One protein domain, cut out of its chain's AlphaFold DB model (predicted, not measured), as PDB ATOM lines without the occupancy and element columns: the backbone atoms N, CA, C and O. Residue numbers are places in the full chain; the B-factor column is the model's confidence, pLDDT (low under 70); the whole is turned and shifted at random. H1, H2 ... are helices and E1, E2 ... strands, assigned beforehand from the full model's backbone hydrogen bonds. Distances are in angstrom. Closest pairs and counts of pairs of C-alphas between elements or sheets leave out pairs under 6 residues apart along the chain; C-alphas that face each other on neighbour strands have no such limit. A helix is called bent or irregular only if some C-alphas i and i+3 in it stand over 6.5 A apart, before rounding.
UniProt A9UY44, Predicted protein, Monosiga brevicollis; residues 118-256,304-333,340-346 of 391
ATOM      1  N   PHE A 118     167.752 101.461 121.861       93.81
ATOM      2  CA  PHE A 118     168.625 102.415 122.540       93.81
ATOM      3  C   PHE A 118     167.905 103.753 122.663       93.81
ATOM      4  O   PHE A 118     167.733 104.459 121.673       93.81
ATOM      5  N   THR A 119     167.455 104.107 123.864       91.75
ATOM      6  CA  THR A 119     166.758 105.377 124.090       91.75
ATOM      7  C   THR A 119     167.639 106.357 124.841       91.75
ATOM      8  O   THR A 119     168.107 106.066 125.945       91.75
ATOM      9  N   PHE A 120     167.811 107.544 124.264       88.25
ATOM     10  CA  PHE A 120     168.611 108.613 124.844       88.25
ATOM     11  C   PHE A 120     167.770 109.840 125.161       88.25
ATOM     12  O   PHE A 120     166.859 110.209 124.417       88.25
ATOM     13  N   THR A 121     168.088 110.482 126.279       84.25
ATOM     14  CA  THR A 121     167.341 111.636 126.764       84.25
ATOM     15  C   THR A 121     168.054 112.939 126.416       84.25
ATOM     16  O   THR A 121     169.237 113.101 126.700       84.25
ATOM     17  N   VAL A 122     167.313 113.901 125.869       81.44
ATOM     18  CA  VAL A 122     167.709 115.313 125.791       81.44
ATOM     19  C   VAL A 122     166.864 116.064 126.815       81.44
ATOM     20  O   VAL A 122     165.657 116.241 126.635       81.44
ATOM     21  N   SER A 123     167.477 116.442 127.938       77.50
ATOM     22  CA  SER A 123     166.786 117.064 129.072       77.50
ATOM     23  C   SER A 123     167.254 118.492 129.279       77.50
ATOM     24  O   SER A 123     168.451 118.760 129.323       77.50
ATOM     25  N   THR A 124     166.309 119.404 129.512       69.69
ATOM     26  CA  THR A 124     166.654 120.778 129.883       69.69
ATOM     27  C   THR A 124     167.033 120.930 131.357       69.69
ATOM     28  O   THR A 124     167.473 122.012 131.729       69.69
ATOM     29  N   GLY A 125     166.916 119.893 132.208       62.06
ATOM     30  CA  GLY A 125     167.251 119.986 133.639       62.06
ATOM     31  C   GLY A 125     167.614 118.687 134.373       62.06
ATOM     32  O   GLY A 125     167.335 117.584 133.909       62.06
ATOM     33  N   HIS A 126     168.167 118.847 135.585       56.50
ATOM     34  CA  HIS A 126     168.649 117.764 136.464       56.50
ATOM     35  C   HIS A 126     167.551 116.846 137.039       56.50
ATOM     36  O   HIS A 126     167.826 115.722 137.427       56.50
ATOM     37  N   SER A 127     166.306 117.309 137.177       49.25
ATOM     38  CA  SER A 127     165.284 116.593 137.967       49.25
ATOM     39  C   SER A 127     164.565 115.466 137.212       49.25
ATOM     40  O   SER A 127     163.978 114.589 137.840       49.25
ATOM     41  N   GLY A 128     164.621 115.470 135.874       54.34
ATOM     42  CA  GLY A 128     164.149 114.364 135.026       54.34
ATOM     43  C   GLY A 128     164.942 113.085 135.256       54.34
ATOM     44  O   GLY A 128     164.393 111.989 135.352       54.34
ATOM     45  N   THR A 129     166.247 113.255 135.402       59.56
ATOM     46  CA  THR A 129     167.219 112.180 135.273       59.56
ATOM     47  C   THR A 129     167.222 111.243 136.479       59.56
ATOM     48  O   THR A 129     167.269 110.025 136.308       59.56
ATOM     49  N   GLY A 130     167.048 111.794 137.685       64.25
ATOM     50  CA  GLY A 130     166.933 111.026 138.925       64.25
ATOM     51  C   GLY A 130     165.599 110.289 139.089       64.25
ATOM     52  O   GLY A 130     165.584 109.204 139.660       64.25
ATOM     53  N   PHE A 131     164.480 110.831 138.592       70.25
ATOM     54  CA  PHE A 131     163.182 110.140 138.649       70.25
ATOM     55  C   PHE A 131     163.093 109.041 137.585       70.25
ATOM     56  O   PHE A 131     162.855 107.880 137.916       70.25
ATOM     57  N   PHE A 132     163.359 109.378 136.315       75.75
ATOM     58  CA  PHE A 132     163.323 108.387 135.237       75.75
ATOM     59  C   PHE A 132     164.499 107.395 135.287       75.75
ATOM     60  O   PHE A 132     164.441 106.335 134.670       75.75
ATOM     61  N   GLY A 133     165.538 107.707 136.067       74.31
ATOM     62  CA  GLY A 133     166.682 106.836 136.345       74.31
ATOM     63  C   GLY A 133     166.403 105.693 137.326       74.31
ATOM     64  O   GLY A 133     167.224 104.790 137.476       74.31
ATOM     65  N   GLN A 134     165.260 105.699 138.017       78.06
ATOM     66  CA  GLN A 134     164.963 104.694 139.036       78.06
ATOM     67  C   GLN A 134     164.285 103.465 138.436       78.06
ATOM     68  O   GLN A 134     163.143 103.543 137.993       78.06
ATOM     69  N   LYS A 135     164.917 102.288 138.554       79.44
ATOM     70  CA  LYS A 135     164.301 100.992 138.182       79.44
ATOM     71  C   LYS A 135     162.919 100.768 138.807       79.44
ATOM     72  O   LYS A 135     162.065 100.135 138.202       79.44
ATOM     73  N   ALA A 136     162.684 101.301 140.008       78.44
ATOM     74  CA  ALA A 136     161.391 101.215 140.683       78.44
ATOM     75  C   ALA A 136     160.251 101.866 139.883       78.44
ATOM     76  O   ALA A 136     159.142 101.341 139.884       78.44
ATOM     77  N   MET A 137     160.529 102.971 139.187       82.31
ATOM     78  CA  MET A 137     159.547 103.627 138.326       82.31
ATOM     79  C   MET A 137     159.177 102.720 137.148       82.31
ATOM     80  O   MET A 137     157.994 102.529 136.895       82.31
ATOM     81  N   TRP A 138     160.161 102.099 136.492       82.81
ATOM     82  CA  TRP A 138     159.936 101.189 135.360       82.81
ATOM     83  C   TRP A 138     159.177  99.927 135.760       82.81
ATOM     84  O   TRP A 138     158.255  99.514 135.067       82.81
ATOM     85  N   ALA A 139     159.528  99.352 136.910       80.69
ATOM     86  CA  ALA A 139     158.821  98.217 137.493       80.69
ATOM     87  C   ALA A 139     157.342  98.546 137.722       80.69
ATOM     88  O   ALA A 139     156.462  97.795 137.316       80.69
ATOM     89  N   HIS A 140     157.067  99.722 138.291       78.88
ATOM     90  CA  HIS A 140     155.705 100.196 138.492       78.88
ATOM     91  C   HIS A 140     154.973 100.459 137.164       78.88
ATOM     92  O   HIS A 140     153.856  99.989 136.981       78.88
ATOM     93  N   ALA A 141     155.615 101.159 136.224       80.00
ATOM     94  CA  ALA A 141     155.060 101.494 134.909       80.00
ATOM     95  C   ALA A 141     154.640 100.265 134.094       80.00
ATOM     96  O   ALA A 141     153.729 100.341 133.275       80.00
ATOM     97  N   LEU A 142     155.344  99.153 134.290       81.19
ATOM     98  CA  LEU A 142     155.135  97.909 133.559       81.19
ATOM     99  C   LEU A 142     154.337  96.877 134.360       81.19
ATOM    100  O   LEU A 142     154.040  95.815 133.828       81.19
ATOM    101  N   ASN A 143     153.986  97.182 135.615       82.38
ATOM    102  CA  ASN A 143     153.386  96.232 136.552       82.38
ATOM    103  C   ASN A 143     154.222  94.938 136.697       82.38
ATOM    104  O   ASN A 143     153.714  93.825 136.581       82.38
ATOM    105  N   MET A 144     155.533  95.093 136.909       81.38
ATOM    106  CA  MET A 144     156.513  94.003 137.016       81.38
ATOM    107  C   MET A 144     157.368  94.141 138.281       81.38
ATOM    108  O   MET A 144     157.441  95.209 138.893       81.38
ATOM    109  N   ASN A 145     158.092  93.082 138.651       81.38
ATOM    110  CA  ASN A 145     159.140  93.193 139.667       81.38
ATOM    111  C   ASN A 145     160.335  93.997 139.138       81.38
ATOM    112  O   ASN A 145     160.637  93.998 137.947       81.38
ATOM    113  N   LYS A 146     161.091  94.622 140.050       79.06
ATOM    114  CA  LYS A 146     162.291  95.411 139.706       79.06
ATOM    115  C   LYS A 146     163.400  94.602 139.025       79.06
ATOM    116  O   LYS A 146     164.190  95.189 138.290       79.06
ATOM    117  N   SER A 147     163.509  93.308 139.323       80.81
ATOM    118  CA  SER A 147     164.478  92.394 138.702       80.81
ATOM    119  C   SER A 147     164.101  92.023 137.272       80.81
ATOM    120  O   SER A 147     164.985  91.713 136.485       80.81
ATOM    121  N   ASP A 148     162.811  92.104 136.946       82.88
ATOM    122  CA  ASP A 148     162.237  91.519 135.734       82.88
ATOM    123  C   ASP A 148     161.932  92.595 134.682       82.88
ATOM    124  O   ASP A 148     161.397  92.304 133.616       82.88
ATOM    125  N   THR A 149     162.247  93.862 134.976       83.50
ATOM    126  CA  THR A 149     162.017  94.957 134.035       83.50
ATOM    127  C   THR A 149     162.878  94.760 132.785       83.50
ATOM    128  O   THR A 149     164.102  94.731 132.922       83.50
ATOM    129  N   PRO A 150     162.300  94.763 131.572       89.44
ATOM    130  CA  PRO A 150     163.047  94.623 130.315       89.44
ATOM    131  C   PRO A 150     163.881  95.865 129.947       89.44
ATOM    132  O   PRO A 150     164.399  95.954 128.832       89.44
ATOM    133  N   VAL A 151     163.994  96.839 130.858       90.12
ATOM    134  CA  VAL A 151     164.680  98.115 130.653       90.12
ATOM    135  C   VAL A 151     165.929  98.193 131.530       90.12
ATOM    136  O   VAL A 151     165.851  98.281 132.760       90.12
ATOM    137  N   ALA A 152     167.093  98.247 130.889       90.12
ATOM    138  CA  ALA A 152     168.343  98.618 131.528       90.12
ATOM    139  C   ALA A 152     168.437 100.146 131.597       90.12
ATOM    140  O   ALA A 152     168.545 100.835 130.584       90.12
ATOM    141  N   VAL A 153     168.385 100.687 132.811       84.50
ATOM    142  CA  VAL A 153     168.472 102.131 133.042       84.50
ATOM    143  C   VAL A 153     169.921 102.526 133.308       84.50
ATOM    144  O   VAL A 153     170.542 101.988 134.228       84.50
ATOM    145  N   GLY A 154     170.437 103.465 132.514       76.94
ATOM    146  CA  GLY A 154     171.735 104.105 132.704       76.94
ATOM    147  C   GLY A 154     171.569 105.551 133.166       76.94
ATOM    148  O   GLY A 154     170.750 106.289 132.618       76.94
ATOM    149  N   HIS A 155     172.324 105.948 134.191       67.88
ATOM    150  CA  HIS A 155     172.302 107.311 134.723       67.88
ATOM    151  C   HIS A 155     173.688 107.746 135.202       67.88
ATOM    152  O   HIS A 155     174.091 107.374 136.293       67.88
ATOM    153  N   GLU A 156     174.427 108.529 134.425       63.56
ATOM    154  CA  GLU A 156     175.738 109.092 134.818       63.56
ATOM    155  C   GLU A 156     176.801 108.032 135.192       63.56
ATOM    156  O   GLU A 156     177.860 108.331 135.771       63.56
ATOM    157  N   TYR A 157     176.527 106.771 134.838       62.12
ATOM    158  CA  TYR A 157     177.319 105.588 135.148       62.12
ATOM    159  C   TYR A 157     177.951 105.063 133.862       62.12
ATOM    160  O   TYR A 157     177.498 104.086 133.272       62.12
ATOM    161  N   HIS A 158     179.027 105.724 133.444       67.75
ATOM    162  CA  HIS A 158     179.988 105.166 132.501       67.75
ATOM    163  C   HIS A 158     181.389 105.233 133.126       67.75
ATOM    164  O   HIS A 158     181.759 106.301 133.637       67.75
ATOM    165  N   PRO A 159     182.204 104.160 133.072       66.81
ATOM    166  CA  PRO A 159     183.548 104.143 133.664       66.81
ATOM    167  C   PRO A 159     184.437 105.301 133.192       66.81
ATOM    168  O   PRO A 159     185.255 105.823 133.947       66.81
ATOM    169  N   ARG A 160     184.230 105.761 131.953       66.50
ATOM    170  CA  ARG A 160     184.977 106.868 131.337       66.50
ATOM    171  C   ARG A 160     184.196 108.175 131.230       66.50
ATOM    172  O   ARG A 160     184.529 109.014 130.405       66.50
ATOM    173  N   ARG A 161     183.196 108.408 132.085       66.94
ATOM    174  CA  ARG A 161     182.400 109.654 132.084       66.94
ATOM    175  C   ARG A 161     183.226 110.949 132.111       66.94
ATOM    176  O   ARG A 161     182.813 111.954 131.550       66.94
ATOM    177  N   TYR A 162     184.420 110.930 132.707       69.38
ATOM    178  CA  TYR A 162     185.312 112.096 132.754       69.38
ATOM    179  C   TYR A 162     185.886 112.488 131.383       69.38
ATOM    180  O   TYR A 162     186.248 113.646 131.188       69.38
ATOM    181  N   PHE A 163     185.926 111.562 130.418       71.81
ATOM    182  CA  PHE A 163     186.313 111.856 129.034       71.81
ATOM    183  C   PHE A 163     185.385 112.895 128.391       71.81
ATOM    184  O   PHE A 163     185.833 113.762 127.639       71.81
ATOM    185  N   LEU A 164     184.097 112.845 128.739       68.69
ATOM    186  CA  LEU A 164     183.050 113.634 128.102       68.69
ATOM    187  C   LEU A 164     183.198 115.139 128.355       68.69
ATOM    188  O   LEU A 164     182.998 115.927 127.433       68.69
ATOM    189  N   ALA A 165     183.640 115.556 129.547       65.06
ATOM    190  CA  ALA A 165     183.822 116.980 129.861       65.06
ATOM    191  C   ALA A 165     184.836 117.679 128.937       65.06
ATOM    192  O   ALA A 165     184.686 118.867 128.632       65.06
ATOM    193  N   GLY A 166     185.870 116.949 128.504       66.38
ATOM    194  CA  GLY A 166     186.946 117.465 127.657       66.38
ATOM    195  C   GLY A 166     186.705 117.287 126.158       66.38
ATOM    196  O   GLY A 166     187.390 117.926 125.363       66.38
ATOM    197  N   LEU A 167     185.749 116.440 125.761       71.94
ATOM    198  CA  LEU A 167     185.555 116.029 124.370       71.94
ATOM    199  C   LEU A 167     185.321 117.221 123.433       71.94
ATOM    200  O   LEU A 167     185.994 117.340 122.414       71.94
ATOM    201  N   GLN A 168     184.446 118.148 123.828       69.19
ATOM    202  CA  GLN A 168     184.092 119.350 123.054       69.19
ATOM    203  C   GLN A 168     185.250 120.333 122.804       69.19
ATOM    204  O   GLN A 168     185.102 121.253 122.006       69.19
ATOM    205  N   TYR A 169     186.376 120.178 123.504       70.69
ATOM    206  CA  TYR A 169     187.555 121.039 123.369       70.69
ATOM    207  C   TYR A 169     188.681 120.387 122.559       70.69
ATOM    208  O   TYR A 169     189.736 120.992 122.376       70.69
ATOM    209  N   ARG A 170     188.485 119.152 122.088       70.06
ATOM    210  CA  ARG A 170     189.481 118.442 121.283       70.06
ATOM    211  C   ARG A 170     189.469 118.950 119.845       70.06
ATOM    212  O   ARG A 170     188.406 119.143 119.262       70.06
ATOM    213  N   SER A 171     190.650 119.084 119.245       71.62
ATOM    214  CA  SER A 171     190.792 119.407 117.818       71.62
ATOM    215  C   SER A 171     190.197 118.321 116.915       71.62
ATOM    216  O   SER A 171     189.641 118.638 115.871       71.62
ATOM    217  N   ASN A 172     190.255 117.057 117.343       76.56
ATOM    218  CA  ASN A 172     189.658 115.908 116.665       76.56
ATOM    219  C   ASN A 172     188.351 115.443 117.331       76.56
ATOM    220  O   ASN A 172     188.063 114.249 117.381       76.56
ATOM    221  N   MET A 173     187.553 116.370 117.874       81.12
ATOM    222  CA  MET A 173     186.329 116.046 118.618       81.12
ATOM    223  C   MET A 173     185.431 115.030 117.897       81.12
ATOM    224  O   MET A 173     184.938 114.116 118.547       81.12
ATOM    225  N   CYS A 174     185.212 115.180 116.589       83.25
ATOM    226  CA  CYS A 174     184.329 114.290 115.837       83.25
ATOM    227  C   CYS A 174     184.829 112.843 115.809       83.25
ATOM    228  O   CYS A 174     184.055 111.923 116.058       83.25
ATOM    229  N   GLU A 175     186.118 112.634 115.569       85.88
ATOM    230  CA  GLU A 175     186.735 111.308 115.622       85.88
ATOM    231  C   GLU A 175     186.680 110.744 117.048       85.88
ATOM    232  O   GLU A 175     186.173 109.652 117.272       85.88
ATOM    233  N   ALA A 176     187.082 111.542 118.041       84.50
ATOM    234  CA  ALA A 176     187.075 111.135 119.443       84.50
ATOM    235  C   ALA A 176     185.662 110.787 119.958       84.50
ATOM    236  O   ALA A 176     185.498 109.882 120.776       84.50
ATOM    237  N   ALA A 177     184.638 111.502 119.486       85.69
ATOM    238  CA  ALA A 177     183.243 111.234 119.803       85.69
ATOM    239  C   ALA A 177     182.744 109.950 119.141       85.69
ATOM    240  O   ALA A 177     182.004 109.199 119.777       85.69
ATOM    241  N   TRP A 178     183.162 109.710 117.895       88.50
ATOM    242  CA  TRP A 178     182.855 108.496 117.151       88.50
ATOM    243  C   TRP A 178     183.456 107.268 117.827       88.50
ATOM    244  O   TRP A 178     182.706 106.378 118.217       88.50
ATOM    245  N   THR A 179     184.770 107.266 118.062       88.12
ATOM    246  CA  THR A 179     185.480 106.186 118.763       88.12
ATOM    247  C   THR A 179     184.824 105.881 120.104       88.12
ATOM    248  O   THR A 179     184.454 104.742 120.367       88.12
ATOM    249  N   PHE A 180     184.569 106.901 120.927       86.81
ATOM    250  CA  PHE A 180     183.920 106.687 122.219       86.81
ATOM    251  C   PHE A 180     182.504 106.100 122.084       86.81
ATOM    252  O   PHE A 180     182.137 105.195 122.831       86.81
ATOM    253  N   ALA A 181     181.690 106.597 121.148       89.00
ATOM    254  CA  ALA A 181     180.335 106.089 120.948       89.00
ATOM    255  C   ALA A 181     180.333 104.628 120.469       89.00
ATOM    256  O   ALA A 181     179.603 103.802 121.018       89.00
ATOM    257  N   VAL A 182     181.144 104.326 119.456       90.25
ATOM    258  CA  VAL A 182     181.124 103.055 118.721       90.25
ATOM    259  C   VAL A 182     181.909 101.964 119.428       90.25
ATOM    260  O   VAL A 182     181.415 100.850 119.565       90.25
ATOM    261  N   GLU A 183     183.120 102.268 119.884       88.94
ATOM    262  CA  GLU A 183     184.043 101.256 120.403       88.94
ATOM    263  C   GLU A 183     183.893 101.046 121.910       88.94
ATOM    264  O   GLU A 183     184.272  99.999 122.428       88.94
ATOM    265  N   GLU A 184     183.320 102.016 122.626       87.62
ATOM    266  CA  GLU A 184     183.223 101.953 124.084       87.62
ATOM    267  C   GLU A 184     181.776 101.911 124.561       87.62
ATOM    268  O   GLU A 184     181.361 100.968 125.238       87.62
ATOM    269  N   LEU A 185     180.986 102.923 124.198       88.06
ATOM    270  CA  LEU A 185     179.689 103.133 124.818       88.06
ATOM    271  C   LEU A 185     178.635 102.129 124.345       88.06
ATOM    272  O   LEU A 185     177.936 101.560 125.182       88.06
ATOM    273  N   VAL A 186     178.497 101.891 123.036       92.00
ATOM    274  CA  VAL A 186     177.533 100.896 122.536       92.00
ATOM    275  C   VAL A 186     177.868  99.483 123.038       92.00
ATOM    276  O   VAL A 186     176.968  98.858 123.602       92.00
ATOM    277  N   PRO A 187     179.122  98.991 122.964       91.56
ATOM    278  CA  PRO A 187     179.494  97.696 123.537       91.56
ATOM    279  C   PRO A 187     179.225  97.589 125.042       91.56
ATOM    280  O   PRO A 187     178.738  96.556 125.510       91.56
ATOM    281  N   PHE A 188     179.485  98.659 125.804       90.38
ATOM    282  CA  PHE A 188     179.138  98.725 127.225       90.38
ATOM    283  C   PHE A 188     177.625  98.589 127.446       90.38
ATOM    284  O   PHE A 188     177.196  97.768 128.255       90.38
ATOM    285  N   ILE A 189     176.813  99.344 126.699       91.62
ATOM    286  CA  ILE A 189     175.349  99.272 126.785       91.62
ATOM    287  C   ILE A 189     174.850  97.865 126.437       91.62
ATOM    288  O   ILE A 189     173.984  97.335 127.128       91.62
ATOM    289  N   GLU A 190     175.392  97.237 125.394       93.62
ATOM    290  CA  GLU A 190     175.029  95.865 125.037       93.62
ATOM    291  C   GLU A 190     175.394  94.860 126.132       93.62
ATOM    292  O   GLU A 190     174.623  93.932 126.379       93.62
ATOM    293  N   SER A 191     176.539  95.032 126.801       92.12
ATOM    294  CA  SER A 191     176.893  94.207 127.962       92.12
ATOM    295  C   SER A 191     175.880  94.387 129.081       92.12
ATOM    296  O   SER A 191     175.319  93.406 129.551       92.12
ATOM    297  N   GLU A 192     175.554  95.633 129.427       90.75
ATOM    298  CA  GLU A 192     174.558  95.941 130.455       90.75
ATOM    299  C   GLU A 192     173.183  95.342 130.133       90.75
ATOM    300  O   GLU A 192     172.492  94.858 131.031       90.75
ATOM    301  N   LEU A 193     172.777  95.357 128.860       92.75
ATOM    302  CA  LEU A 193     171.537  94.731 128.401       92.75
ATOM    303  C   LEU A 193     171.578  93.210 128.560       92.75
ATOM    304  O   LEU A 193     170.623  92.637 129.085       92.75
ATOM    305  N   ARG A 194     172.677  92.559 128.165       93.31
ATOM    306  CA  ARG A 194     172.858  91.108 128.333       93.31
ATOM    307  C   ARG A 194     172.876  90.704 129.805       93.31
ATOM    308  O   ARG A 194     172.102  89.837 130.202       93.31
ATOM    309  N   ASP A 195     173.692  91.372 130.613       91.25
ATOM    310  CA  ASP A 195     173.907  91.046 132.027       91.25
ATOM    311  C   ASP A 195     172.628  91.230 132.853       91.25
ATOM    312  O   ASP A 195     172.377  90.507 133.817       91.25
ATOM    313  N   LYS A 196     171.777  92.183 132.454       88.75
ATOM    314  CA  LYS A 196     170.481  92.457 133.092       88.75
ATOM    315  C   LYS A 196     169.307  91.756 132.413       88.75
ATOM    316  O   LYS A 196     168.169  92.063 132.765       88.75
ATOM    317  N   ASN A 197     169.556  90.878 131.437       90.31
ATOM    318  CA  ASN A 197     168.525  90.216 130.631       90.31
ATOM    319  C   ASN A 197     167.434  91.193 130.133       90.31
ATOM    320  O   ASN A 197     166.235  90.941 130.231       90.31
ATOM    321  N   SER A 198     167.864  92.368 129.675       91.62
ATOM    322  CA  SER A 198     167.014  93.480 129.247       91.62
ATOM    323  C   SER A 198     167.081  93.649 127.730       91.62
ATOM    324  O   SER A 198     168.094  93.351 127.098       91.62
ATOM    325  N   THR A 199     166.010  94.161 127.127       91.81
ATOM    326  CA  THR A 199     165.912  94.356 125.670       91.81
ATOM    327  C   THR A 199     165.965  95.825 125.259       91.81
ATOM    328  O   THR A 199     166.199  96.132 124.088       91.81
ATOM    329  N   ALA A 200     165.768  96.744 126.205       93.44
ATOM    330  CA  ALA A 200     165.815  98.177 125.957       93.44
ATOM    331  C   ALA A 200     166.746  98.885 126.939       93.44
ATOM    332  O   ALA A 200     166.731  98.618 128.138       93.44
ATOM    333  N   TYR A 201     167.543  99.816 126.428       92.69
ATOM    334  CA  TYR A 201     168.372 100.704 127.228       92.69
ATOM    335  C   TYR A 201     167.733 102.086 127.295       92.69
ATOM    336  O   TYR A 201     167.296 102.626 126.276       92.69
ATOM    337  N   TYR A 202     167.706 102.670 128.489       90.44
ATOM    338  CA  TYR A 202     167.252 104.036 128.707       90.44
ATOM    339  C   TYR A 202     168.331 104.843 129.427       90.44
ATOM    340  O   TYR A 202     168.577 104.640 130.619       90.44
ATOM    341  N   ALA A 203     168.953 105.779 128.707       87.00
ATOM    342  CA  ALA A 203     169.838 106.777 129.294       87.00
ATOM    343  C   ALA A 203     168.986 107.896 129.897       87.00
ATOM    344  O   ALA A 203     168.511 108.784 129.182       87.00
ATOM    345  N   SER A 204     168.765 107.846 131.211       72.69
ATOM    346  CA  SER A 204     167.998 108.875 131.916       72.69
ATOM    347  C   SER A 204     168.817 110.135 132.177       72.69
ATOM    348  O   SER A 204     168.232 111.155 132.522       72.69
ATOM    349  N   GLY A 205     170.147 110.049 132.095       67.00
ATOM    350  CA  GLY A 205     171.094 111.063 132.543       67.00
ATOM    351  C   GLY A 205     171.576 112.034 131.476       67.00
ATOM    352  O   GLY A 205     171.193 111.985 130.310       67.00
ATOM    353  N   HIS A 206     172.476 112.911 131.913       59.28
ATOM    354  CA  HIS A 206     173.214 113.825 131.053       59.28
ATOM    355  C   HIS A 206     174.363 113.120 130.292       59.28
ATOM    356  O   HIS A 206     175.219 113.777 129.722       59.28
ATOM    357  N   ASP A 207     174.405 111.788 130.277       54.22
ATOM    358  CA  ASP A 207     175.532 110.939 129.857       54.22
ATOM    359  C   ASP A 207     176.165 111.230 128.493       54.22
ATOM    360  O   ASP A 207     177.214 110.676 128.172       54.22
ATOM    361  N   LEU A 208     175.553 112.081 127.676       63.69
ATOM    362  CA  LEU A 208     175.924 112.305 126.299       63.69
ATOM    363  C   LEU A 208     176.140 113.787 126.033       63.69
ATOM    364  O   LEU A 208     175.211 114.591 126.017       63.69
ATOM    365  N   THR A 209     177.398 114.131 125.771       64.06
ATOM    366  CA  THR A 209     177.741 115.432 125.195       64.06
ATOM    367  C   THR A 209     177.469 115.435 123.692       64.06
ATOM    368  O   THR A 209     177.341 114.387 123.055       64.06
ATOM    369  N   MET A 210     177.388 116.631 123.116       63.91
ATOM    370  CA  MET A 210     176.887 116.863 121.759       63.91
ATOM    371  C   MET A 210     177.587 116.076 120.651       63.91
ATOM    372  O   MET A 210     176.913 115.550 119.768       63.91
ATOM    373  N   GLY A 211     178.913 115.932 120.718       68.44
ATOM    374  CA  GLY A 211     179.641 115.093 119.764       68.44
ATOM    375  C   GLY A 211     179.216 113.624 119.857       68.44
ATOM    376  O   GLY A 211     178.945 112.983 118.845       68.44
ATOM    377  N   THR A 212     179.103 113.097 121.077       80.50
ATOM    378  CA  THR A 212     178.780 111.686 121.322       80.50
ATOM    379  C   THR A 212     177.351 111.341 120.923       80.50
ATOM    380  O   THR A 212     177.130 110.300 120.317       80.50
ATOM    381  N   MET A 213     176.376 112.203 121.223       84.81
ATOM    382  CA  MET A 213     174.983 111.956 120.834       84.81
ATOM    383  C   MET A 213     174.840 111.898 119.308       84.81
ATOM    384  O   MET A 213     174.218 110.979 118.788       84.81
ATOM    385  N   HIS A 214     175.459 112.826 118.570       82.69
ATOM    386  CA  HIS A 214     175.422 112.794 117.106       82.69
ATOM    387  C   HIS A 214     176.084 111.530 116.527       82.69
ATOM    388  O   HIS A 214     175.543 110.906 115.609       82.69
ATOM    389  N   ALA A 215     177.219 111.111 117.097       87.19
ATOM    390  CA  ALA A 215     177.873 109.858 116.728       87.19
ATOM    391  C   ALA A 215     176.972 108.640 116.994       87.19
ATOM    392  O   ALA A 215     176.784 107.818 116.102       87.19
ATOM    393  N   LEU A 216     176.335 108.566 118.168       89.94
ATOM    394  CA  LEU A 216     175.406 107.488 118.524       89.94
ATOM    395  C   LEU A 216     174.210 107.409 117.581       89.94
ATOM    396  O   LEU A 216     173.908 106.331 117.080       89.94
ATOM    397  N   LEU A 217     173.532 108.531 117.327       89.38
ATOM    398  CA  LEU A 217     172.360 108.562 116.448       89.38
ATOM    399  C   LEU A 217     172.719 108.147 115.022       89.38
ATOM    400  O   LEU A 217     171.966 107.419 114.374       89.38
ATOM    401  N   THR A 218     173.896 108.560 114.550       88.81
ATOM    402  CA  THR A 218     174.419 108.110 113.262       88.81
ATOM    403  C   THR A 218     174.684 106.608 113.279       88.81
ATOM    404  O   THR A 218     174.160 105.888 112.429       88.81
ATOM    405  N   TYR A 219     175.484 106.126 114.224       93.06
ATOM    406  CA  TYR A 219     175.914 104.735 114.263       93.06
ATOM    407  C   TYR A 219     174.728 103.780 114.438       93.06
ATOM    408  O   TYR A 219     174.563 102.859 113.644       93.06
ATOM    409  N   LEU A 220     173.858 104.041 115.419       93.25
ATOM    410  CA  LEU A 220     172.720 103.189 115.783       93.25
ATOM    411  C   LEU A 220     171.548 103.268 114.795       93.25
ATOM    412  O   LEU A 220     170.749 102.331 114.716       93.25
ATOM    413  N   GLY A 221     171.414 104.375 114.060       89.62
ATOM    414  CA  GLY A 221     170.353 104.567 113.075       89.62
ATOM    415  C   GLY A 221     168.957 104.321 113.660       89.62
ATOM    416  O   GLY A 221     168.575 104.910 114.667       89.62
ATOM    417  N   SER A 222     168.189 103.419 113.044       87.94
ATOM    418  CA  SER A 222     166.809 103.111 113.454       87.94
ATOM    419  C   SER A 222     166.685 102.379 114.795       87.94
ATOM    420  O   SER A 222     165.573 102.245 115.300       87.94
ATOM    421  N   ALA A 223     167.785 101.872 115.363       90.88
ATOM    422  CA  ALA A 223     167.778 101.278 116.701       90.88
ATOM    423  C   ALA A 223     167.749 102.344 117.812       90.88
ATOM    424  O   ALA A 223     167.393 102.037 118.954       90.88
ATOM    425  N   ALA A 224     168.123 103.586 117.482       92.81
ATOM    426  CA  ALA A 224     168.087 104.705 118.405       92.81
ATOM    427  C   ALA A 224     166.694 105.338 118.496       92.81
ATOM    428  O   ALA A 224     165.926 105.390 117.534       92.81
ATOM    429  N   ARG A 225     166.400 105.879 119.675       92.12
ATOM    430  CA  ARG A 225     165.228 106.696 119.974       92.12
ATOM    431  C   ARG A 225     165.634 107.886 120.822       92.12
ATOM    432  O   ARG A 225     166.569 107.796 121.619       92.12
ATOM    433  N   LEU A 226     164.873 108.968 120.716       89.69
ATOM    434  CA  LEU A 226     165.083 110.152 121.536       89.69
ATOM    435  C   LEU A 226     163.891 110.475 122.430       89.69
ATOM    436  O   LEU A 226     162.737 110.442 122.010       89.69
ATOM    437  N   VAL A 227     164.175 110.870 123.663       87.44
ATOM    438  CA  VAL A 227     163.179 111.428 124.578       87.44
ATOM    439  C   VAL A 227     163.574 112.854 124.911       87.44
ATOM    440  O   VAL A 227     164.626 113.103 125.493       87.44
ATOM    441  N   ARG A 228     162.715 113.809 124.562       86.06
ATOM    442  CA  ARG A 228     162.851 115.205 124.971       86.06
ATOM    443  C   ARG A 228     162.123 115.412 126.287       86.06
ATOM    444  O   ARG A 228     160.891 115.376 126.326       86.06
ATOM    445  N   LEU A 229     162.866 115.674 127.355       81.31
ATOM    446  CA  LEU A 229     162.298 116.033 128.653       81.31
ATOM    447  C   LEU A 229     162.396 117.541 128.855       81.31
ATOM    448  O   LEU A 229     163.483 118.094 129.029       81.31
ATOM    449  N   ARG A 230     161.247 118.219 128.854       80.88
ATOM    450  CA  ARG A 230     161.179 119.669 129.036       80.88
ATOM    451  C   ARG A 230     160.665 120.024 130.411       80.88
ATOM    452  O   ARG A 230     159.559 119.643 130.777       80.88
ATOM    453  N   ARG A 231     161.423 120.843 131.130       78.31
ATOM    454  CA  ARG A 231     160.951 121.560 132.317       78.31
ATOM    455  C   ARG A 231     160.909 123.055 132.038       78.31
ATOM    456  O   ARG A 231     161.710 123.552 131.248       78.31
ATOM    457  N   SER A 232     159.983 123.751 132.699       82.69
ATOM    458  CA  SER A 232     159.875 125.213 132.664       82.69
ATOM    459  C   SER A 232     161.244 125.876 132.771       82.69
ATOM    460  O   SER A 232     161.985 125.622 133.724       82.69
ATOM    461  N   ARG A 233     161.575 126.742 131.810       83.81
ATOM    462  CA  ARG A 233     162.871 127.430 131.711       83.81
ATOM    463  C   ARG A 233     163.264 128.115 132.992       83.81
ATOM    464  O   ARG A 233     164.367 127.919 133.497       83.81
ATOM    465  N   ARG A 234     162.318 128.871 133.545       81.12
ATOM    466  CA  ARG A 234     162.501 129.587 134.799       81.12
ATOM    467  C   ARG A 234     162.772 128.617 135.941       81.12
ATOM    468  O   ARG A 234     163.748 128.791 136.661       81.12
ATOM    469  N   ALA A 235     161.949 127.580 136.084       78.31
ATOM    470  CA  ALA A 235     162.104 126.604 137.159       78.31
ATOM    471  C   ALA A 235     163.430 125.835 137.055       78.31
ATOM    472  O   ALA A 235     164.038 125.501 138.075       78.31
ATOM    473  N   THR A 236     163.885 125.562 135.833       78.81
ATOM    474  CA  THR A 236     165.161 124.909 135.568       78.81
ATOM    475  C   THR A 236     166.337 125.823 135.894       78.81
ATOM    476  O   THR A 236     167.182 125.437 136.699       78.81
ATOM    477  N   ALA A 237     166.360 127.046 135.359       78.69
ATOM    478  CA  ALA A 237     167.412 128.020 135.643       78.69
ATOM    479  C   ALA A 237     167.500 128.338 137.141       78.69
ATOM    480  O   ALA A 237     168.591 128.387 137.695       78.69
ATOM    481  N   GLN A 238     166.358 128.440 137.829       76.94
ATOM    482  CA  GLN A 238     166.310 128.577 139.287       76.94
ATOM    483  C   GLN A 238     166.930 127.367 139.986       76.94
ATOM    484  O   GLN A 238     167.716 127.527 140.913       76.94
ATOM    485  N   SER A 239     166.602 126.151 139.539       73.62
ATOM    486  CA  SER A 239     167.160 124.919 140.103       73.62
ATOM    487  C   SER A 239     168.684 124.888 139.996       73.62
ATOM    488  O   SER A 239     169.348 124.542 140.967       73.62
ATOM    489  N   PHE A 240     169.229 125.272 138.842       72.00
ATOM    490  CA  PHE A 240     170.671 125.342 138.623       72.00
ATOM    491  C   PHE A 240     171.327 126.472 139.411       72.00
ATOM    492  O   PHE A 240     172.317 126.231 140.094       72.00
ATOM    493  N   TYR A 241     170.744 127.672 139.379       71.94
ATOM    494  CA  TYR A 241     171.236 128.834 140.113       71.94
ATOM    495  C   TYR A 241     171.348 128.535 141.609       71.94
ATOM    496  O   TYR A 241     172.377 128.803 142.218       71.94
ATOM    497  N   MET A 242     170.341 127.890 142.198       66.81
ATOM    498  CA  MET A 242     170.396 127.472 143.599       66.81
ATOM    499  C   MET A 242     171.464 126.419 143.873       66.81
ATOM    500  O   MET A 242     172.158 126.512 144.881       66.81
ATOM    501  N   SER A 243     171.597 125.418 142.999       61.25
ATOM    502  CA  SER A 243     172.627 124.390 143.149       61.25
ATOM    503  C   SER A 243     174.034 124.986 143.064       61.25
ATOM    504  O   SER A 243     174.860 124.625 143.894       61.25
ATOM    505  N   ALA A 244     174.266 125.935 142.145       57.84
ATOM    506  CA  ALA A 244     175.530 126.655 141.933       57.84
ATOM    507  C   ALA A 244     176.068 127.321 143.211       57.84
ATOM    508  O   ALA A 244     177.261 127.279 143.512       57.84
ATOM    509  N   HIS A 245     175.163 127.909 144.000       53.03
ATOM    510  CA  HIS A 245     175.498 128.600 145.247       53.03
ATOM    511  C   HIS A 245     175.822 127.640 146.404       53.03
ATOM    512  O   HIS A 245     176.346 128.078 147.424       53.03
ATOM    513  N   ASN A 246     175.561 126.336 146.250       43.50
ATOM    514  CA  ASN A 246     175.787 125.327 147.287       43.50
ATOM    515  C   ASN A 246     177.151 124.607 147.176       43.50
ATOM    516  O   ASN A 246     177.378 123.641 147.902       43.50
ATOM    517  N   GLY A 247     178.072 125.060 146.310       36.38
ATOM    518  CA  GLY A 247     179.487 124.648 146.330       36.38
ATOM    519  C   GLY A 247     180.090 124.245 144.971       36.38
ATOM    520  O   GLY A 247     179.364 124.043 144.001       36.38
ATOM    521  N   PRO A 248     181.427 124.078 144.878       34.84
ATOM    522  CA  PRO A 248     182.175 123.958 143.615       34.84
ATOM    523  C   PRO A 248     181.799 122.765 142.717       34.84
ATOM    524  O   PRO A 248     182.015 122.830 141.509       34.84
ATOM    525  N   GLN A 249     181.189 121.703 143.256       37.78
ATOM    526  CA  GLN A 249     180.744 120.541 142.466       37.78
ATOM    527  C   GLN A 249     179.559 120.856 141.535       37.78
ATOM    528  O   GLN A 249     179.406 120.236 140.487       37.78
ATOM    529  N   SER A 250     178.744 121.853 141.873       39.69
ATOM    530  CA  SER A 250     177.569 122.251 141.086       39.69
ATOM    531  C   SER A 250     177.908 123.066 139.826       39.69
ATOM    532  O   SER A 250     177.146 123.051 138.859       39.69
ATOM    533  N   ASN A 251     179.089 123.697 139.791       41.41
ATOM    534  CA  ASN A 251     179.660 124.344 138.601       41.41
ATOM    535  C   ASN A 251     180.276 123.335 137.615       41.41
ATOM    536  O   ASN A 251     180.657 123.700 136.502       41.41
ATOM    537  N   ALA A 252     180.371 122.068 138.019       47.44
ATOM    538  CA  ALA A 252     180.999 120.986 137.280       47.44
ATOM    539  C   ALA A 252     179.994 119.870 136.980       47.44
ATOM    540  O   ALA A 252     180.317 118.692 137.115       47.44
ATOM    541  N   CYS A 253     178.778 120.214 136.539       51.84
ATOM    542  CA  CYS A 253     177.986 119.243 135.792       51.84
ATOM    543  C   CYS A 253     178.778 118.909 134.518       51.84
ATOM    544  O   CYS A 253     178.695 119.622 133.520       51.84
ATOM    545  N   ILE A 254     179.595 117.851 134.600       47.91
ATOM    546  CA  ILE A 254     180.518 117.318 133.572       47.91
ATOM    547  C   ILE A 254     179.822 117.176 132.218       47.91
ATOM    548  O   ILE A 254     180.444 117.250 131.162       47.91
ATOM    549  N   PHE A 255     178.515 116.996 132.289       53.22
ATOM    550  CA  PHE A 255     177.638 116.638 131.212       53.22
ATOM    551  C   PHE A 255     176.731 117.769 130.711       53.22
ATOM    552  O   PHE A 255     176.091 117.645 129.670       53.22
ATOM    553  N   CYS A 256     176.636 118.870 131.454       55.75
ATOM    554  CA  CYS A 256     175.798 119.985 131.052       55.75
ATOM    555  C   CYS A 256     176.515 120.759 129.946       55.75
ATOM    556  O   CYS A 256     177.697 121.097 130.071       55.75
ATOM    557  N   LEU A 304     163.848 109.743 112.895       85.75
ATOM    558  CA  LEU A 304     164.216 109.214 114.204       85.75
ATOM    559  C   LEU A 304     162.993 109.200 115.137       85.75
ATOM    560  O   LEU A 304     162.389 110.259 115.363       85.75
ATOM    561  N   PRO A 305     162.618 108.039 115.712       90.44
ATOM    562  CA  PRO A 305     161.518 107.974 116.658       90.44
ATOM    563  C   PRO A 305     161.814 108.840 117.878       90.44
ATOM    564  O   PRO A 305     162.876 108.720 118.499       90.44
ATOM    565  N   HIS A 306     160.854 109.683 118.250       91.19
ATOM    566  CA  HIS A 306     161.001 110.548 119.405       91.19
ATOM    567  C   HIS A 306     159.715 110.725 120.211       91.19
ATOM    568  O   HIS A 306     158.612 110.662 119.674       91.19
ATOM    569  N   LEU A 307     159.878 110.991 121.507       88.69
ATOM    570  CA  LEU A 307     158.804 111.330 122.438       88.69
ATOM    571  C   LEU A 307     159.146 112.638 123.148       88.69
ATOM    572  O   LEU A 307     160.272 112.829 123.598       88.69
ATOM    573  N   THR A 308     158.169 113.533 123.288       86.62
ATOM    574  CA  THR A 308     158.323 114.751 124.094       86.62
ATOM    575  C   THR A 308     157.471 114.658 125.349       86.62
ATOM    576  O   THR A 308     156.270 114.420 125.267       86.62
ATOM    577  N   ILE A 309     158.085 114.900 126.507       81.50
ATOM    578  CA  ILE A 309     157.403 114.982 127.798       81.50
ATOM    579  C   ILE A 309     157.609 116.386 128.359       81.50
ATOM    580  O   ILE A 309     158.731 116.811 128.642       81.50
ATOM    581  N   ASN A 310     156.498 117.096 128.534       80.06
ATOM    582  CA  ASN A 310     156.464 118.412 129.155       80.06
ATOM    583  C   ASN A 310     156.146 118.269 130.638       80.06
ATOM    584  O   ASN A 310     155.062 117.834 131.017       80.06
ATOM    585  N   TRP A 311     157.082 118.666 131.486       71.88
ATOM    586  CA  TRP A 311     156.965 118.577 132.928       71.88
ATOM    587  C   TRP A 311     157.214 119.949 133.571       71.88
ATOM    588  O   TRP A 311     158.328 120.302 133.956       71.88
ATOM    589  N   SER A 312     156.130 120.705 133.763       62.66
ATOM    590  CA  SER A 312     156.119 121.951 134.559       62.66
ATOM    591  C   SER A 312     155.591 121.771 135.992       62.66
ATOM    592  O   SER A 312     155.584 122.722 136.765       62.66
ATOM    593  N   GLY A 313     155.152 120.565 136.376       62.41
ATOM    594  CA  GLY A 313     154.482 120.308 137.660       62.41
ATOM    595  C   GLY A 313     154.684 118.898 138.221       62.41
ATOM    596  O   GLY A 313     155.766 118.571 138.706       62.41
ATOM    597  N   LYS A 314     153.639 118.066 138.215       64.75
ATOM    598  CA  LYS A 314     153.732 116.643 138.579       64.75
ATOM    599  C   LYS A 314     153.749 115.800 137.308       64.75
ATOM    600  O   LYS A 314     153.018 116.105 136.370       64.75
ATOM    601  N   LEU A 315     154.572 114.756 137.275       70.31
ATOM    602  CA  LEU A 315     154.421 113.714 136.262       70.31
ATOM    603  C   LEU A 315     153.135 112.936 136.562       70.31
ATOM    604  O   LEU A 315     152.797 112.738 137.725       70.31
ATOM    605  N   THR A 316     152.399 112.542 135.532       71.25
ATOM    606  CA  THR A 316     151.264 111.634 135.664       71.25
ATOM    607  C   THR A 316     151.738 110.230 135.326       71.25
ATOM    608  O   THR A 316     152.785 110.039 134.700       71.25
ATOM    609  N   SER A 317     150.960 109.236 135.722       73.44
ATOM    610  CA  SER A 317     151.244 107.852 135.364       73.44
ATOM    611  C   SER A 317     151.141 107.621 133.861       73.44
ATOM    612  O   SER A 317     151.932 106.856 133.327       73.44
ATOM    613  N   ASP A 318     150.291 108.368 133.150       75.31
ATOM    614  CA  ASP A 318     150.222 108.318 131.684       75.31
ATOM    615  C   ASP A 318     151.552 108.707 131.029       75.31
ATOM    616  O   ASP A 318     151.981 108.057 130.077       75.31
ATOM    617  N   HIS A 319     152.262 109.711 131.563       77.75
ATOM    618  CA  HIS A 319     153.601 110.057 131.071       77.75
ATOM    619  C   HIS A 319     154.586 108.898 131.253       77.75
ATOM    620  O   HIS A 319     155.406 108.630 130.378       77.75
ATOM    621  N   VAL A 320     154.508 108.219 132.397       78.25
ATOM    622  CA  VAL A 320     155.396 107.113 132.764       78.25
ATOM    623  C   VAL A 320     155.113 105.868 131.916       78.25
ATOM    624  O   VAL A 320     156.038 105.279 131.359       78.25
ATOM    625  N   VAL A 321     153.842 105.508 131.746       81.81
ATOM    626  CA  VAL A 321     153.412 104.377 130.914       81.81
ATOM    627  C   VAL A 321     153.681 104.648 129.438       81.81
ATOM    628  O   VAL A 321     154.190 103.777 128.734       81.81
ATOM    629  N   GLY A 322     153.391 105.862 128.965       84.62
ATOM    630  CA  GLY A 322     153.690 106.284 127.599       84.62
ATOM    631  C   GLY A 322     155.185 106.211 127.290       84.62
ATOM    632  O   GLY A 322     155.573 105.672 126.252       84.62
ATOM    633  N   LEU A 323     156.034 106.664 128.220       87.31
ATOM    634  CA  LEU A 323     157.485 106.518 128.111       87.31
ATOM    635  C   LEU A 323     157.902 105.044 128.049       87.31
ATOM    636  O   LEU A 323     158.704 104.677 127.194       87.31
ATOM    637  N   ALA A 324     157.344 104.196 128.916       87.31
ATOM    638  CA  ALA A 324     157.668 102.774 128.946       87.31
ATOM    639  C   ALA A 324     157.321 102.064 127.631       87.31
ATOM    640  O   ALA A 324     158.162 101.361 127.067       87.31
ATOM    641  N   LYS A 325     156.127 102.323 127.086       86.00
ATOM    642  CA  LYS A 325     155.703 101.807 125.774       86.00
ATOM    643  C   LYS A 325     156.613 102.296 124.650       86.00
ATOM    644  O   LYS A 325     157.040 101.497 123.819       86.00
ATOM    645  N   PHE A 326     156.956 103.586 124.656       90.69
ATOM    646  CA  PHE A 326     157.856 104.172 123.665       90.69
ATOM    647  C   PHE A 326     159.246 103.524 123.696       90.69
ATOM    648  O   PHE A 326     159.748 103.126 122.646       90.69
ATOM    649  N   VAL A 327     159.848 103.374 124.881       90.12
ATOM    650  CA  VAL A 327     161.178 102.761 125.061       90.12
ATOM    651  C   VAL A 327     161.199 101.301 124.628       90.12
ATOM    652  O   VAL A 327     162.167 100.861 124.016       90.12
ATOM    653  N   LEU A 328     160.130 100.556 124.906       88.56
ATOM    654  CA  LEU A 328     160.030  99.140 124.550       88.56
ATOM    655  C   LEU A 328     159.555  98.891 123.117       88.56
ATOM    656  O   LEU A 328     159.454  97.737 122.711       88.56
ATOM    657  N   ASN A 329     159.273  99.947 122.345       85.00
ATOM    658  CA  ASN A 329     158.696  99.834 121.006       85.00
ATOM    659  C   ASN A 329     157.376  99.043 120.971       85.00
ATOM    660  O   ASN A 329     157.121  98.299 120.023       85.00
ATOM    661  N   ILE A 330     156.559  99.158 122.018       80.25
ATOM    662  CA  ILE A 330     155.283  98.445 122.108       80.25
ATOM    663  C   ILE A 330     154.201  99.341 121.509       80.25
ATOM    664  O   ILE A 330     154.004 100.472 121.958       80.25
ATOM    665  N   ASP A 331     153.505  98.823 120.498       54.34
ATOM    666  CA  ASP A 331     152.376  99.493 119.853       54.34
ATOM    667  C   ASP A 331     151.286  99.787 120.906       54.34
ATOM    668  O   ASP A 331     150.971  98.902 121.715       54.34
ATOM    669  N   PRO A 332     150.703 100.999 120.967       45.84
ATOM    670  CA  PRO A 332     149.666 101.336 121.935       45.84
ATOM    671  C   PRO A 332     148.330 100.688 121.545       45.84
ATOM    672  O   PRO A 332     147.352 101.376 121.276       45.84
ATOM    673  N   ASN A 333     148.254  99.359 121.511       34.75
ATOM    674  CA  ASN A 333     146.975  98.682 121.339       34.75
ATOM    675  C   ASN A 333     146.186  98.752 122.668       34.75
ATOM    676  O   ASN A 333     146.762  98.486 123.728       34.75
ATOM    677  N   ASN A 340     147.722 100.314 136.686       37.53
ATOM    678  CA  ASN A 340     147.026 101.018 137.738       37.53
ATOM    679  C   ASN A 340     147.874 102.230 138.145       37.53
ATOM    680  O   ASN A 340     148.768 102.164 138.988       37.53
ATOM    681  N   ALA A 341     147.583 103.349 137.487       39.91
ATOM    682  CA  ALA A 341     148.232 104.647 137.567       39.91
ATOM    683  C   ALA A 341     148.224 105.271 138.974       39.91
ATOM    684  O   ALA A 341     148.778 106.349 139.183       39.91
ATOM    685  N   SER A 342     147.570 104.645 139.942       34.59
ATOM    686  CA  SER A 342     147.229 105.249 141.223       34.59
ATOM    687  C   SER A 342     148.342 105.191 142.280       34.59
ATOM    688  O   SER A 342     148.166 105.761 143.355       34.59
ATOM    689  N   ALA A 343     149.508 104.590 142.000       36.53
ATOM    690  CA  ALA A 343     150.545 104.398 143.023       36.53
ATOM    691  C   ALA A 343     151.987 104.741 142.612       36.53
ATOM    692  O   ALA A 343     152.927 104.288 143.272       36.53
ATOM    693  N   VAL A 344     152.207 105.624 141.626       41.50
ATOM    694  CA  VAL A 344     153.474 106.369 141.622       41.50
ATOM    695  C   VAL A 344     153.390 107.340 142.798       41.50
ATOM    696  O   VAL A 344     152.957 108.485 142.650       41.50
ATOM    697  N   GLN A 345     153.799 106.906 143.995       39.09
ATOM    698  CA  GLN A 345     154.286 107.857 144.985       39.09
ATOM    699  C   GLN A 345     155.518 108.498 144.363       39.09
ATOM    700  O   GLN A 345     156.651 108.036 144.502       39.09
ATOM    701  N   ILE A 346     155.266 109.570 143.616       44.81
ATOM    702  CA  ILE A 346     156.260 110.550 143.246       44.81
ATOM    703  C   ILE A 346     156.653 111.122 144.592       44.81
ATOM    704  O   ILE A 346     156.045 112.075 145.086       44.81
TER     705      ILE A 346
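This is residues 118 to 256, 304 to 333 and 340 to 346 of the 391 residues of the protein "Predicted protein" of Monosiga brevicollis (UniProt A9UY44). A strongly twisted sheet of five strands forms the middle, with helices on both faces in three layers: H1, H2 and H8 on one face, H4b and H5 on the other. H3 and H4a lie off the sheet, and H6 and H7 are the elements farthest from the mean of the C-alphas. The printed part has 176 residues, in the order E1 H1 H2 E2 H3 H4 E3 H5 E4 H6 H7 E5 H8; the class is mixed, helices and strands. The sheet, E2 E3 E1 E4 E5, is parallel; the whole is compact, with a radius of gyration of the C-alphas of 16.4 A and spans of 51 by 39 by 27 A.

E1, residues 118 to 123, begins at C-alpha 118 (168.625, 102.415, 122.540). H1 is 127 to 132, H2 135 to 142, E2 151 to 154 and H3 161 to 167. H4, 173 to 195, was assigned as one helix by its hydrogen bonds but is bent: C-alphas 183 and 186 are 6.9 A apart, and arms H4a, 173 to 183, and H4b, 186 to 195, stand at 26 degrees. E3 is 200 to 203; H5, 210 to 223, 18.7 A, is irregular, with C-alphas 219 and 222 9.3 A apart. E4, 224 to 230, spans 19.6 A; H6, 233 to 244, 16.3 A. H7 is 248 to 252, E5 306 to 310, and H8, 317 to 327, ends at C-alpha 327 (161.178, 102.761, 125.061).

N 152 and O 200 of E2 and E3 are 2.8 A apart, N 119 and O 201 of E1 and E3 2.8 A, N 122 and O 227 of E1 and E4 2.8 A, N 228 and O 307 of E4 and E5 2.8 A. E2, H3 H4, E3 is a strand-helix-strand unit, joining parallel neighbours; E1, H1 H2, E2 and E3, H5, E4 are split ones, with a strand between; the three crossovers are right-handed. H5 lies over E4, at a height over the sheet of 7.7 A. H4a touches H5, C-alphas 177 and 212 closest at 4.7 A. H2 touches H8, C-alphas 141 and 321 closest at 5.2 A. H3 and H4a only just touch, only at the corner, with 3 pairs within 8 A; H6 and H7 touch only at the corner. Every O i to N i+4 pair is within hydrogen-bond range in H2, H4a, H4b, H6 and H8, against 1 of 2 in H1, 1 of 3 in H3, 8 of 10 in H5 and 0 of 1 in H7; O i to N i+3 pairs within range are 3 of 4 in H3 and 1 of 2 in H7.

The farthest C-alphas, Ser 171 and Asn 340, are 51.5 A apart. Residues 257 to 303 and 334 to 339 are not printed, with C-alpha gaps of 23.1 A and 16.6 A. Of the links printed whole, none is long. Mean pLDDT of the printed part is 75.2; residues 242 to 256 and 340 to 346 are among those under 70.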